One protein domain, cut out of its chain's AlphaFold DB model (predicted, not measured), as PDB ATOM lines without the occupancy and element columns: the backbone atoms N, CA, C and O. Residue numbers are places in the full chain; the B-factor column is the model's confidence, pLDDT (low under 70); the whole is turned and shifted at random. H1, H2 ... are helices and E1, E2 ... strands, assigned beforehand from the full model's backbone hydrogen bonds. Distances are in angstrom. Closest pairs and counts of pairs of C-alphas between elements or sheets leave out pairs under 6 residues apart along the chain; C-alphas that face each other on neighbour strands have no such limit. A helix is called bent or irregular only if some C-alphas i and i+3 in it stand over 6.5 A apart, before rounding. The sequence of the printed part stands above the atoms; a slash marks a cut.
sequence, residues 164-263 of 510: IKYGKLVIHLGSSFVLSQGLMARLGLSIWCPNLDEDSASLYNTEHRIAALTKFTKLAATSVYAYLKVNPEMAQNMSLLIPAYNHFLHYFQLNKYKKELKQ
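Overview. This is residues 164 to 263 of the 510 residues of an uncharacterized protein of Puccinia sorghi (UniProt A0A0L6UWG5). Helix H2 runs through the middle of this domain, with H1 alongside on one side of it, running back the opposite way, and the long helix H3 crossing it steeply on another side and running on past it. A small hairpin of two short strands, E1 and E2, sits at the far end of the domain, just before H1, and two long links join the three helices. The printed part has 100 residues, with two named strands followed by three named helices in the order E1, E2, H1, H2, H3; the sheet has the order E1 - E2 and is antiparallel, and the class is mostly helix. The whole is only just compact, close to loose, with a radius of gyration of the C-alphas of 14.8 A, and it spans 38 by 32 by 27 A.

Arrangement. The sheet is the hairpin of E1, residues 164 to 166, and E2, residues 169 to 172, antiparallel at 153 degrees. N 164 and O 171 are 3.0 A apart and N 171 and O 164 are 2.8 A apart, both within hydrogen-bond range. A tight link of one residue leads from E2 to H1, residues 174 to 185. H1 and H2, residues 203 to 221, form a helical hairpin: they touch, with a shallow tilt of 31 degrees, opposite ways. Their closest C-alphas are those of Leu 183 and Ala 211, 6.4 A apart, and H2 touches H1 with residues 211 to 219 alone. H2 also touches H3, residues 238 to 262, at a steep tilt of 58 degrees, opposite ways. Their closest C-alphas are those of Leu 213 and Leu 241, 7.1 A apart; H2 touches H3 with residues 209 to 213 alone, and H3 touches H2 with residues 238 to 245 alone. H1 and H3 are apart, and E1 and E2 are each apart from H2 and H3. In H2 every O i to N i+4 pair is within hydrogen-bond range, against 7 of 8 in H1 and 17 of 21 in H3.

Along the chain. E1 begins at C-alpha 164 at (50.916, 31.215, 76.108) and is 6.4 A long; E2 is 9.8 A long. H1 is 17.2 A long. H2 runs 26.7 A, from C-alpha 203 at (80.774, 35.573, 68.254). H3, the longest helix, runs 34.4 A and ends at C-alpha 262 at (62.635, 53.213, 57.443). H3 is neither bent nor irregular, but only just: C-alphas 250 and 253 are 6.3 A apart.

Size, cuts and confidence. The two C-alphas farthest apart are those of Thr 222 and Lys 262, at 41.2 A. The printed part has no cut. The links from H1 to H2, residues 186 to 202, and from H2 to H3, residues 222 to 237, are long. The mean pLDDT of the printed part is 82.9; residues 164 to 177 and residue 180 are under 70.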
ATOM      1  N   ILE A 164      51.295  30.415  77.286       46.50
ATOM      2  CA  ILE A 164      50.916  31.215  76.108       46.50
ATOM      3  C   ILE A 164      49.817  30.477  75.345       46.50
ATOM      4  O   ILE A 164      49.936  29.283  75.073       46.50
ATOM      5  N   LYS A 165      48.748  31.191  74.977       43.78
ATOM      6  CA  LYS A 165      47.730  30.683  74.049       43.78
ATOM      7  C   LYS A 165      48.168  30.957  72.611       43.78
ATOM      8  O   LYS A 165      48.482  32.098  72.283       43.78
ATOM      9  N   TYR A 166      48.163  29.935  71.760       38.38
ATOM     10  CA  TYR A 166      48.434  30.058  70.327       38.38
ATOM     11  C   TYR A 166      47.299  29.392  69.544       38.38
ATOM     12  O   TYR A 166      47.169  28.167  69.516       38.38
ATOM     13  N   GLY A 167      46.412  30.207  68.963       61.69
ATOM     14  CA  GLY A 167      45.138  29.725  68.429       61.69
ATOM     15  C   GLY A 167      44.300  29.046  69.521       61.69
ATOM     16  O   GLY A 167      44.069  29.629  70.579       61.69
ATOM     17  N   LYS A 168      43.876  27.799  69.278       43.97
ATOM     18  CA  LYS A 168      43.145  26.970  70.257       43.97
ATOM     19  C   LYS A 168      44.053  26.255  71.279       43.97
ATOM     20  O   LYS A 168      43.535  25.649  72.209       43.97
ATOM     21  N   LEU A 169      45.382  26.300  71.124       41.34
ATOM     22  CA  LEU A 169      46.329  25.549  71.960       41.34
ATOM     23  C   LEU A 169      46.859  26.377  73.137       41.34
ATOM     24  O   LEU A 169      47.065  27.587  73.021       41.34
ATOM     25  N   VAL A 170      47.140  25.709  74.259       48.91
ATOM     26  CA  VAL A 170      47.784  26.291  75.448       48.91
ATOM     27  C   VAL A 170      49.175  25.681  75.601       48.91
ATOM     28  O   VAL A 170      49.311  24.503  75.922       48.91
ATOM     29  N   ILE A 171      50.219  26.478  75.377       57.97
ATOM     30  CA  ILE A 171      51.612  26.050  75.520       57.97
ATOM     31  C   ILE A 171      52.067  26.375  76.946       57.97
ATOM     32  O   ILE A 171      52.101  27.544  77.336       57.97
ATOM     33  N   HIS A 172      52.444  25.358  77.724       56.66
ATOM     34  CA  HIS A 172      53.084  25.548  79.029       56.66
ATOM     35  C   HIS A 172      54.552  25.963  78.842       56.66
ATOM     36  O   HIS A 172      55.415  25.144  78.529       56.66
ATOM     37  N   LEU A 173      54.847  27.249  79.053       57.94
ATOM     38  CA  LEU A 173      56.207  27.794  79.007       57.94
ATOM     39  C   LEU A 173      56.962  27.642  80.332       57.94
ATOM     40  O   LEU A 173      58.182  27.752  80.324       57.94
ATOM     41  N   GLY A 174      56.284  27.388  81.458       57.53
ATOM     42  CA  GLY A 174      56.898  27.410  82.796       57.53
ATOM     43  C   GLY A 174      58.223  26.638  82.923       57.53
ATOM     44  O   GLY A 174      59.190  27.169  83.460       57.53
ATOM     45  N   SER A 175      58.312  25.423  82.372       62.50
ATOM     46  CA  SER A 175      59.551  24.625  82.368       62.50
ATOM     47  C   SER A 175      60.535  25.028  81.261       62.50
ATOM     48  O   SER A 175      61.741  25.114  81.496       62.50
ATOM     49  N   SER A 176      60.044  25.306  80.050       64.38
ATOM     50  CA  SER A 176      60.882  25.620  78.885       64.38
ATOM     51  C   SER A 176      61.504  27.023  78.945       64.38
ATOM     52  O   SER A 176      62.589  27.239  78.401       64.38
ATOM     53  N   PHE A 177      60.883  27.966  79.655       66.56
ATOM     54  CA  PHE A 177      61.429  29.295  79.934       66.56
ATOM     55  C   PHE A 177      62.594  29.232  80.933       66.56
ATOM     56  O   PHE A 177      63.661  29.769  80.645       66.56
ATOM     57  N   VAL A 178      62.453  28.480  82.032       72.75
ATOM     58  CA  VAL A 178      63.551  28.243  82.992       72.75
ATOM     59  C   VAL A 178      64.728  27.531  82.312       72.75
ATOM     60  O   VAL A 178      65.875  27.947  82.469       72.75
ATOM     61  N   LEU A 179      64.457  26.532  81.460       70.38
ATOM     62  CA  LEU A 179      65.486  25.901  80.620       70.38
ATOM     63  C   LEU A 179      66.166  26.903  79.665       70.38
ATOM     64  O   LEU A 179      67.356  26.775  79.395       70.38
ATOM     65  N   SER A 180      65.437  27.912  79.173       69.62
ATOM     66  CA  SER A 180      66.001  28.968  78.320       69.62
ATOM     67  C   SER A 180      66.972  29.852  79.098       69.62
ATOM     68  O   SER A 180      68.104  30.035  78.662       69.62
ATOM     69  N   GLN A 181      66.558  30.358  80.264       74.38
ATOM     70  CA  GLN A 181      67.400  31.201  81.119       74.38
ATOM     71  C   GLN A 181      68.649  30.451  81.598       74.38
ATOM     72  O   GLN A 181      69.750  30.988  81.518       74.38
ATOM     73  N   GLY A 182      68.508  29.180  81.992       82.31
ATOM     74  CA  GLY A 182      69.640  28.334  82.376       82.31
ATOM     75  C   GLY A 182      70.616  28.022  81.233       82.31
ATOM     76  O   GLY A 182      71.799  27.814  81.490       82.31
ATOM     77  N   LEU A 183      70.163  28.005  79.972       82.38
ATOM     78  CA  LEU A 183      71.049  27.861  78.809       82.38
ATOM     79  C   LEU A 183      71.736  29.179  78.433       82.38
ATOM     80  O   LEU A 183      72.924  29.150  78.135       82.38
ATOM     81  N   MET A 184      71.030  30.313  78.501       82.69
ATOM     82  CA  MET A 184      71.622  31.642  78.290       82.69
ATOM     83  C   MET A 184      72.725  31.932  79.314       82.69
ATOM     84  O   MET A 184      73.861  32.191  78.928       82.69
ATOM     85  N   ALA A 185      72.434  31.777  80.611       85.06
ATOM     86  CA  ALA A 185      73.392  32.046  81.685       85.06
ATOM     87  C   ALA A 185      74.648  31.156  81.603       85.06
ATOM     88  O   ALA A 185      75.750  31.606  81.902       85.06
ATOM     89  N   ARG A 186      74.509  29.905  81.136       84.31
ATOM     90  CA  ARG A 186      75.640  28.994  80.876       84.31
ATOM     91  C   ARG A 186      76.506  29.378  79.671       84.31
ATOM     92  O   ARG A 186      77.582  28.811  79.524       84.31
ATOM     93  N   LEU A 187      76.029  30.287  78.826       83.69
ATOM     94  CA  LEU A 187      76.737  30.861  77.680       83.69
ATOM     95  C   LEU A 187      77.099  32.341  77.923       83.69
ATOM     96  O   LEU A 187      77.432  33.044  76.983       83.69
ATOM     97  N   GLY A 188      76.982  32.841  79.162       85.62
ATOM     98  CA  GLY A 188      77.236  34.250  79.502       85.62
ATOM     99  C   GLY A 188      76.166  35.245  79.024       85.62
ATOM    100  O   GLY A 188      76.238  36.426  79.359       85.62
ATOM    101  N   LEU A 189      75.146  34.790  78.290       84.38
ATOM    102  CA  LEU A 189      74.106  35.646  77.725       84.38
ATOM    103  C   LEU A 189      73.107  36.092  78.804       84.38
ATOM    104  O   LEU A 189      72.508  35.274  79.505       84.38
ATOM    105  N   SER A 190      72.891  37.404  78.907       81.50
ATOM    106  CA  SER A 190      71.937  38.029  79.836       81.50
ATOM    107  C   SER A 190      70.575  38.339  79.198       81.50
ATOM    108  O   SER A 190      69.558  38.376  79.893       81.50
ATOM    109  N   ILE A 191      70.543  38.549  77.879       83.69
ATOM    110  CA  ILE A 191      69.375  38.976  77.096       83.69
ATOM    111  C   ILE A 191      69.276  38.088  75.850       83.69
ATOM    112  O   ILE A 191      70.289  37.779  75.232       83.69
ATOM    113  N   TRP A 192      68.057  37.705  75.458       84.81
ATOM    114  CA  TRP A 192      67.793  36.979  74.208       84.81
ATOM    115  C   TRP A 192      67.557  37.954  73.049       84.81
ATOM    116  O   TRP A 192      66.413  38.199  72.657       84.81
ATOM    117  N   CYS A 193      68.625  38.552  72.527       88.00
ATOM    118  CA  CYS A 193      68.542  39.528  71.442       88.00
ATOM    119  C   CYS A 193      69.757  39.399  70.507       88.00
ATOM    120  O   CYS A 193      70.753  40.081  70.718       88.00
ATOM    121  N   PRO A 194      69.697  38.527  69.482       89.38
ATOM    122  CA  PRO A 194      70.732  38.446  68.453       89.38
ATOM    123  C   PRO A 194      70.904  39.803  67.763       89.38
ATOM    124  O   PRO A 194      69.904  40.444  67.423       89.38
ATOM    125  N   ASN A 195      72.146  40.231  67.535       90.56
ATOM    126  CA  ASN A 195      72.425  41.514  66.906       90.56
ATOM    127  C   ASN A 195      72.223  41.413  65.384       90.56
ATOM    128  O   ASN A 195      72.937  40.687  64.693       90.56
ATOM    129  N   LEU A 196      71.241  42.148  64.864       89.38
ATOM    130  CA  LEU A 196      70.897  42.170  63.440       89.38
ATOM    131  C   LEU A 196      71.782  43.116  62.611       89.38
ATOM    132  O   LEU A 196      71.780  43.006  61.387       89.38
ATOM    133  N   ASP A 197      72.535  44.007  63.259       87.19
ATOM    134  CA  ASP A 197      73.488  44.916  62.609       87.19
ATOM    135  C   ASP A 197      74.900  44.291  62.486       87.19
ATOM    136  O   ASP A 197      75.736  44.774  61.724       87.19
ATOM    137  N   GLU A 198      75.148  43.170  63.175       89.69
ATOM    138  CA  GLU A 198      76.336  42.316  63.024       89.69
ATOM    139  C   GLU A 198      76.108  41.152  62.041       89.69
ATOM    140  O   GLU A 198      74.984  40.687  61.824       89.69
ATOM    141  N   ASP A 199      77.201  40.603  61.500       89.88
ATOM    142  CA  ASP A 199      77.146  39.379  60.697       89.88
ATOM    143  C   ASP A 199      76.716  38.140  61.517       89.88
ATOM    144  O   ASP A 199      76.960  38.000  62.717       89.88
ATOM    145  N   SER A 200      76.106  37.191  60.812       89.06
ATOM    146  CA  SER A 200      75.696  35.872  61.283       89.06
ATOM    147  C   SER A 200      76.831  34.983  61.819       89.06
ATOM    148  O   SER A 200      76.548  34.035  62.558       89.06
ATOM    149  N   ALA A 201      78.098  35.251  61.481       91.50
ATOM    150  CA  ALA A 201      79.266  34.564  62.032       91.50
ATOM    151  C   ALA A 201      79.945  35.323  63.188       91.50
ATOM    152  O   ALA A 201      80.940  34.823  63.715       91.50
ATOM    153  N   SER A 202      79.413  36.470  63.641       94.19
ATOM    154  CA  SER A 202      79.930  37.134  64.849       94.19
ATOM    155  C   SER A 202      79.858  36.201  66.063       94.19
ATOM    156  O   SER A 202      79.027  35.285  66.112       94.19
ATOM    157  N   LEU A 203      80.732  36.412  67.053       92.88
ATOM    158  CA  LEU A 203      80.774  35.573  68.254       92.88
ATOM    159  C   LEU A 203      79.426  35.613  68.993       92.88
ATOM    160  O   LEU A 203      78.828  34.568  69.235       92.88
ATOM    161  N   TYR A 204      78.901  36.817  69.224       91.31
ATOM    162  CA  TYR A 204      77.626  37.061  69.902       91.31
ATOM    163  C   TYR A 204      76.428  36.417  69.182       91.31
ATOM    164  O   TYR A 204      75.567  35.789  69.810       91.31
ATOM    165  N   ASN A 205      76.385  36.508  67.848       92.31
ATOM    166  CA  ASN A 205      75.341  35.876  67.036       92.31
ATOM    167  C   ASN A 205      75.498  34.351  66.956       92.31
ATOM    168  O   ASN A 205      74.506  33.615  66.931       92.31
ATOM    169  N   THR A 206      76.735  33.857  66.985       91.88
ATOM    170  CA  THR A 206      77.049  32.426  67.028       91.88
ATOM    171  C   THR A 206      76.666  31.806  68.373       91.88
ATOM    172  O   THR A 206      76.052  30.740  68.386       91.88
ATOM    173  N   GLU A 207      76.920  32.484  69.492       91.50
ATOM    174  CA  GLU A 207      76.454  32.090  70.828       91.50
ATOM    175  C   GLU A 207      74.923  32.048  70.895       91.50
ATOM    176  O   GLU A 207      74.351  31.043  71.328       91.50
ATOM    177  N   HIS A 208      74.243  33.074  70.372       91.19
ATOM    178  CA  HIS A 208      72.783  33.087  70.245       91.19
ATOM    179  C   HIS A 208      72.251  31.921  69.396       91.19
ATOM    180  O   HIS A 208      71.292  31.258  69.798       91.19
ATOM    181  N   ARG A 209      72.887  31.615  68.255       93.19
ATOM    182  CA  ARG A 209      72.549  30.448  67.417       93.19
ATOM    183  C   ARG A 209      72.723  29.138  68.178       93.19
ATOM    184  O   ARG A 209      71.822  28.302  68.161       93.19
ATOM    185  N   ILE A 210      73.849  28.959  68.869       91.88
ATOM    186  CA  ILE A 210      74.126  27.763  69.675       91.88
ATOM    187  C   ILE A 210      73.067  27.616  70.773       91.88
ATOM    188  O   ILE A 210      72.516  26.525  70.935       91.88
ATOM    189  N   ALA A 211      72.718  28.700  71.470       91.06
ATOM    190  CA  ALA A 211      71.682  28.707  72.497       91.06
ATOM    191  C   ALA A 211      70.300  28.328  71.930       91.06
ATOM    192  O   ALA A 211      69.600  27.485  72.501       91.06
ATOM    193  N   ALA A 212      69.918  28.910  70.788       91.81
ATOM    194  CA  ALA A 212      68.639  28.680  70.119       91.81
ATOM    195  C   ALA A 212      68.481  27.250  69.604       91.81
ATOM    196  O   ALA A 212      67.476  26.604  69.907       91.81
ATOM    197  N   LEU A 213      69.480  26.731  68.888       92.25
ATOM    198  CA  LEU A 213      69.442  25.372  68.353       92.25
ATOM    199  C   LEU A 213      69.537  24.327  69.471       92.25
ATOM    200  O   LEU A 213      68.724  23.406  69.517       92.25
ATOM    201  N   THR A 214      70.416  24.531  70.461       90.56
ATOM    202  CA  THR A 214      70.497  23.661  71.651       90.56
ATOM    203  C   THR A 214      69.167  23.599  72.402       90.56
ATOM    204  O   THR A 214      68.766  22.529  72.860       90.56
ATOM    205  N   LYS A 215      68.461  24.731  72.539       87.94
ATOM    206  CA  LYS A 215      67.118  24.781  73.130       87.94
ATOM    207  C   LYS A 215      66.093  24.049  72.261       87.94
ATOM    208  O   LYS A 215      65.326  23.253  72.797       87.94
ATOM    209  N   PHE A 216      66.074  24.303  70.952       89.56
ATOM    210  CA  PHE A 216      65.124  23.692  70.020       89.56
ATOM    211  C   PHE A 216      65.238  22.162  70.007       89.56
ATOM    212  O   PHE A 216      64.254  21.483  70.296       89.56
ATOM    213  N   THR A 217      66.437  21.618  69.774       90.25
ATOM    214  CA  THR A 217      66.664  20.166  69.709       90.25
ATOM    215  C   THR A 217      66.372  19.483  71.050       90.25
ATOM    216  O   THR A 217      65.773  18.409  71.065       90.25
ATOM    217  N   LYS A 218      66.680  20.122  72.192       87.12
ATOM    218  CA  LYS A 218      66.276  19.608  73.516       87.12
ATOM    219  C   LYS A 218      64.758  19.548  73.673       87.12
ATOM    220  O   LYS A 218      64.246  18.516  74.092       87.12
ATOM    221  N   LEU A 219      64.038  20.615  73.318       85.38
ATOM    222  CA  LEU A 219      62.576  20.656  73.432       85.38
ATOM    223  C   LEU A 219      61.886  19.664  72.481       85.38
ATOM    224  O   LEU A 219      60.916  19.020  72.886       85.38
ATOM    225  N   ALA A 220      62.420  19.488  71.268       85.75
ATOM    226  CA  ALA A 220      61.975  18.471  70.317       85.75
ATOM    227  C   ALA A 220      62.166  17.046  70.870       85.75
ATOM    228  O   ALA A 220      61.222  16.259  70.851       85.75
ATOM    229  N   ALA A 221      63.338  16.742  71.442       84.50
ATOM    230  CA  ALA A 221      63.613  15.449  72.070       84.50
ATOM    231  C   ALA A 221      62.716  15.172  73.294       84.50
ATOM    232  O   ALA A 221      62.259  14.050  73.483       84.50
ATOM    233  N   THR A 222      62.392  16.190  74.103       81.31
ATOM    234  CA  THR A 222      61.498  16.057  75.274       81.31
ATOM    235  C   THR A 222      59.999  16.033  74.931       81.31
ATOM    236  O   THR A 222      59.188  16.393  75.778       81.31
ATOM    237  N   SER A 223      59.631  15.708  73.685       73.06
ATOM    238  CA  SER A 223      58.259  15.664  73.137       73.06
ATOM    239  C   SER A 223      57.382  16.917  73.328       73.06
ATOM    240  O   SER A 223      56.215  16.916  72.940       73.06
ATOM    241  N   VAL A 224      57.941  18.038  73.805       77.19
ATOM    242  CA  VAL A 224      57.231  19.319  73.990       77.19
ATOM    243  C   VAL A 224      56.632  19.818  72.672       77.19
ATOM    244  O   VAL A 224      55.566  20.425  72.681       77.19
ATOM    245  N   TYR A 225      57.270  19.514  71.538       80.62
ATOM    246  CA  TYR A 225      56.779  19.836  70.193       80.62
ATOM    247  C   TYR A 225      56.015  18.694  69.494       80.62
ATOM    248  O   TYR A 225      55.780  18.777  68.291       80.62
ATOM    249  N   ALA A 226      55.566  17.651  70.207       81.81
ATOM    250  CA  ALA A 226      54.778  16.564  69.607       81.81
ATOM    251  C   ALA A 226      53.496  17.066  68.911       81.81
ATOM    252  O   ALA A 226      53.114  16.550  67.864       81.81
ATOM    253  N   TYR A 227      52.886  18.143  69.426       81.00
ATOM    254  CA  TYR A 227      51.720  18.797  68.816       81.00
ATOM    255  C   TYR A 227      52.001  19.442  67.443       81.00
ATOM    256  O   TYR A 227      51.061  19.740  66.713       81.00
ATOM    257  N   LEU A 228      53.275  19.651  67.083       83.44
ATOM    258  CA  LEU A 228      53.709  20.153  65.773       83.44
ATOM    259  C   LEU A 228      54.081  19.027  64.790       83.44
ATOM    260  O   LEU A 228      54.485  19.333  63.673       83.44
ATOM    261  N   LYS A 229      53.988  17.745  65.190       86.00
ATOM    262  CA  LYS A 229      54.405  16.573  64.389       86.00
ATOM    263  C   LYS A 229      55.825  16.696  63.789       86.00
ATOM    264  O   LYS A 229      56.078  16.245  62.676       86.00
ATOM    265  N   VAL A 230      56.761  17.318  64.514       84.44
ATOM    266  CA  VAL A 230      58.139  17.530  64.032       84.44
ATOM    267  C   VAL A 230      58.839  16.183  63.814       84.44
ATOM    268  O   VAL A 230      58.886  15.376  64.741       84.44
ATOM    269  N   ASN A 231      59.433  15.954  62.635       86.94
ATOM    270  CA  ASN A 231      60.308  14.793  62.427       86.94
ATOM    271  C   ASN A 231      61.537  14.914  63.368       86.94
ATOM    272  O   ASN A 231      62.290  15.890  63.246       86.94
ATOM    273  N   PRO A 232      61.766  13.954  64.288       83.38
ATOM    274  CA  PRO A 232      62.863  14.018  65.251       83.38
ATOM    275  C   PRO A 232      64.255  13.947  64.608       83.38
ATOM    276  O   PRO A 232      65.190  14.515  65.164       83.38
ATOM    277  N   GLU A 233      64.397  13.302  63.447       86.56
ATOM    278  CA  GLU A 233      65.656  13.183  62.701       86.56
ATOM    279  C   GLU A 233      66.079  14.554  62.160       86.56
ATOM    280  O   GLU A 233      67.185  15.035  62.416       86.56
ATOM    281  N   MET A 234      65.151  15.254  61.497       87.00
ATOM    282  CA  MET A 234      65.379  16.618  61.008       87.00
ATOM    283  C   MET A 234      65.589  17.613  62.158       87.00
ATOM    284  O   MET A 234      66.402  18.525  62.034       87.00
ATOM    285  N   ALA A 235      64.926  17.416  63.304       86.69
ATOM    286  CA  ALA A 235      65.094  18.260  64.492       86.69
ATOM    287  C   ALA A 235      66.437  18.076  65.232       86.69
ATOM    288  O   ALA A 235      66.761  18.863  66.128       86.69
ATOM    289  N   GLN A 236      67.215  17.053  64.867       89.25
ATOM    290  CA  GLN A 236      68.577  16.811  65.355       89.25
ATOM    291  C   GLN A 236      69.643  17.178  64.310       89.25
ATOM    292  O   GLN A 236      70.812  17.349  64.658       89.25
ATOM    293  N   ASN A 237      69.262  17.342  63.038       92.75
ATOM    294  CA  ASN A 237      70.204  17.594  61.956       92.75
ATOM    295  C   ASN A 237      70.688  19.057  61.913       92.75
ATOM    296  O   ASN A 237      70.116  19.928  61.250       92.75
ATOM    297  N   MET A 238      71.807  19.314  62.593       92.44
ATOM    298  CA  MET A 238      72.423  20.640  62.687       92.44
ATOM    299  C   MET A 238      72.820  21.253  61.330       92.44
ATOM    300  O   MET A 238      72.849  22.479  61.232       92.44
ATOM    301  N   SER A 239      73.074  20.454  60.281       93.06
ATOM    302  CA  SER A 239      73.422  20.992  58.953       93.06
ATOM    303  C   SER A 239      72.234  21.632  58.226       93.06
ATOM    304  O   SER A 239      72.445  22.509  57.395       93.06
ATOM    305  N   LEU A 240      70.998  21.264  58.584       92.69
ATOM    306  CA  LEU A 240      69.775  21.936  58.131       92.69
ATOM    307  C   LEU A 240      69.405  23.101  59.060       92.69
ATOM    308  O   LEU A 240      69.017  24.178  58.605       92.69
ATOM    309  N   LEU A 241      69.556  22.903  60.373       93.38
ATOM    310  CA  LEU A 241      69.145  23.877  61.387       93.38
ATOM    311  C   LEU A 241      69.996  25.158  61.392       93.38
ATOM    312  O   LEU A 241      69.451  26.236  61.620       93.38
ATOM    313  N   ILE A 242      71.306  25.070  61.130       93.75
ATOM    314  CA  ILE A 242      72.194  26.246  61.093       93.75
ATOM    315  C   ILE A 242      71.832  27.194  59.929       93.75
ATOM    316  O   ILE A 242      71.566  28.367  60.209       93.75
ATOM    317  N   PRO A 243      71.725  26.739  58.660       94.94
ATOM    318  CA  PRO A 243      71.235  27.575  57.561       94.94
ATOM    319  C   PRO A 243      69.812  28.093  57.783       94.94
ATOM    320  O   PRO A 243      69.566  29.280  57.578       94.94
ATOM    321  N   ALA A 244      68.888  27.250  58.261       94.50
ATOM    322  CA  ALA A 244      67.501  27.655  58.501       94.50
ATOM    323  C   ALA A 244      67.390  28.776  59.553       94.50
ATOM    324  O   ALA A 244      66.641  29.734  59.361       94.50
ATOM    325  N   TYR A 245      68.174  28.700  60.635       94.50
ATOM    326  CA  TYR A 245      68.252  29.751  61.652       94.50
ATOM    327  C   TYR A 245      68.872  31.044  61.104       94.50
ATOM    328  O   TYR A 245      68.315  32.124  61.309       94.50
ATOM    329  N   ASN A 246      69.989  30.939  60.373       92.94
ATOM    330  CA  ASN A 246      70.656  32.097  59.774       92.94
ATOM    331  C   ASN A 246      69.730  32.822  58.783       92.94
ATOM    332  O   ASN A 246      69.604  34.041  58.856       92.94
ATOM    333  N   HIS A 247      69.022  32.084  57.925       93.31
ATOM    334  CA  HIS A 247      68.020  32.631  57.007       93.31
ATOM    335  C   HIS A 247      66.831  33.264  57.754       93.31
ATOM    336  O   HIS A 247      66.402  34.372  57.425       93.31
ATOM    337  N   PHE A 248      66.317  32.615  58.803       93.19
ATOM    338  CA  PHE A 248      65.219  33.172  59.594       93.19
ATOM    339  C   PHE A 248      65.589  34.506  60.264       93.19
ATOM    340  O   PHE A 248      64.790  35.442  60.229       93.19
ATOM    341  N   LEU A 249      66.789  34.629  60.843       92.25
ATOM    342  CA  LEU A 249      67.222  35.878  61.477       92.25
ATOM    343  C   LEU A 249      67.805  36.891  60.486       92.25
ATOM    344  O   LEU A 249      67.206  37.941  60.267       92.25
ATOM    345  N   HIS A 250      68.949  36.581  59.879       90.44
ATOM    346  CA  HIS A 250      69.758  37.542  59.123       90.44
ATOM    347  C   HIS A 250      69.239  37.805  57.700       90.44
ATOM    348  O   HIS A 250      69.735  38.709  57.038       90.44
ATOM    349  N   TYR A 251      68.202  37.094  57.243       91.31
ATOM    350  CA  TYR A 251      67.422  37.490  56.067       91.31
ATOM    351  C   TYR A 251      66.000  37.913  56.462       91.31
ATOM    352  O   TYR A 251      65.662  39.093  56.374       91.31
ATOM    353  N   PHE A 252      65.155  37.000  56.953       91.94
ATOM    354  CA  PHE A 252      63.725  37.291  57.136       91.94
ATOM    355  C   PHE A 252      63.428  38.316  58.248       91.94
ATOM    356  O   PHE A 252      62.645  39.244  58.029       91.94
ATOM    357  N   GLN A 253      64.044  38.196  59.427       90.19
ATOM    358  CA  GLN A 253      63.861  39.178  60.506       90.19
ATOM    359  C   GLN A 253      64.662  40.467  60.254       90.19
ATOM    360  O   GLN A 253      64.134  41.550  60.512       90.19
ATOM    361  N   LEU A 254      65.858  40.386  59.656       90.50
ATOM    362  CA  LEU A 254      66.633  41.553  59.217       90.50
ATOM    363  C   LEU A 254      65.852  42.421  58.219       90.50
ATOM    364  O   LEU A 254      65.797  43.639  58.369       90.50
ATOM    365  N   ASN A 255      65.184  41.807  57.239       90.12
ATOM    366  CA  ASN A 255      64.371  42.527  56.257       90.12
ATOM    367  C   ASN A 255      63.143  43.208  56.888       90.12
ATOM    368  O   ASN A 255      62.714  44.256  56.404       90.12
ATOM    369  N   LYS A 256      62.594  42.678  57.992       90.19
ATOM    370  CA  LYS A 256      61.562  43.376  58.782       90.19
ATOM    371  C   LYS A 256      62.142  44.543  59.576       90.19
ATOM    372  O   LYS A 256      61.574  45.627  59.541       90.19
ATOM    373  N   TYR A 257      63.274  44.344  60.249       88.31
ATOM    374  CA  TYR A 257      63.960  45.394  61.005       88.31
ATOM    375  C   TYR A 257      64.341  46.574  60.095       88.31
ATOM    376  O   TYR A 257      63.958  47.707  60.368       88.31
ATOM    377  N   LYS A 258      64.930  46.304  58.922       90.25
ATOM    378  CA  LYS A 258      65.221  47.308  57.881       90.25
ATOM    379  C   LYS A 258      63.974  48.012  57.315       90.25
ATOM    380  O   LYS A 258      64.093  49.137  56.834       90.25
ATOM    381  N   LYS A 259      62.785  47.393  57.364       89.19
ATOM    382  CA  LYS A 259      61.504  48.048  57.019       89.19
ATOM    383  C   LYS A 259      61.011  48.962  58.146       89.19
ATOM    384  O   LYS A 259      60.657  50.103  57.864       89.19
ATOM    385  N   GLU A 260      61.043  48.500  59.395       90.25
ATOM    386  CA  GLU A 260      60.648  49.290  60.575       90.25
ATOM    387  C   GLU A 260      61.569  50.495  60.829       90.25
ATOM    388  O   GLU A 260      61.072  51.570  61.150       90.25
ATOM    389  N   LEU A 261      62.885  50.358  60.609       86.75
ATOM    390  CA  LEU A 261      63.841  51.475  60.683       86.75
ATOM    391  C   LEU A 261      63.515  52.593  59.679       86.75
ATOM    392  O   LEU A 261      63.685  53.767  59.993       86.75
ATOM    393  N   LYS A 262      63.035  52.240  58.476       91.38
ATOM    394  CA  LYS A 262      62.635  53.213  57.443       91.38
ATOM    395  C   LYS A 262      61.270  53.841  57.720       91.38
ATOM    396  O   LYS A 262      61.057  55.001  57.386       91.38
ATOM    397  N   GLN A 263      60.333  53.076  58.277       87.50
ATOM    398  CA  GLN A 263      58.984  53.536  58.600       87.50
ATOM    399  C   GLN A 263      58.396  52.668  59.721       87.50
ATOM    400  O   GLN A 263      57.992  51.524  59.500       87.50
TER     401      GLN A 263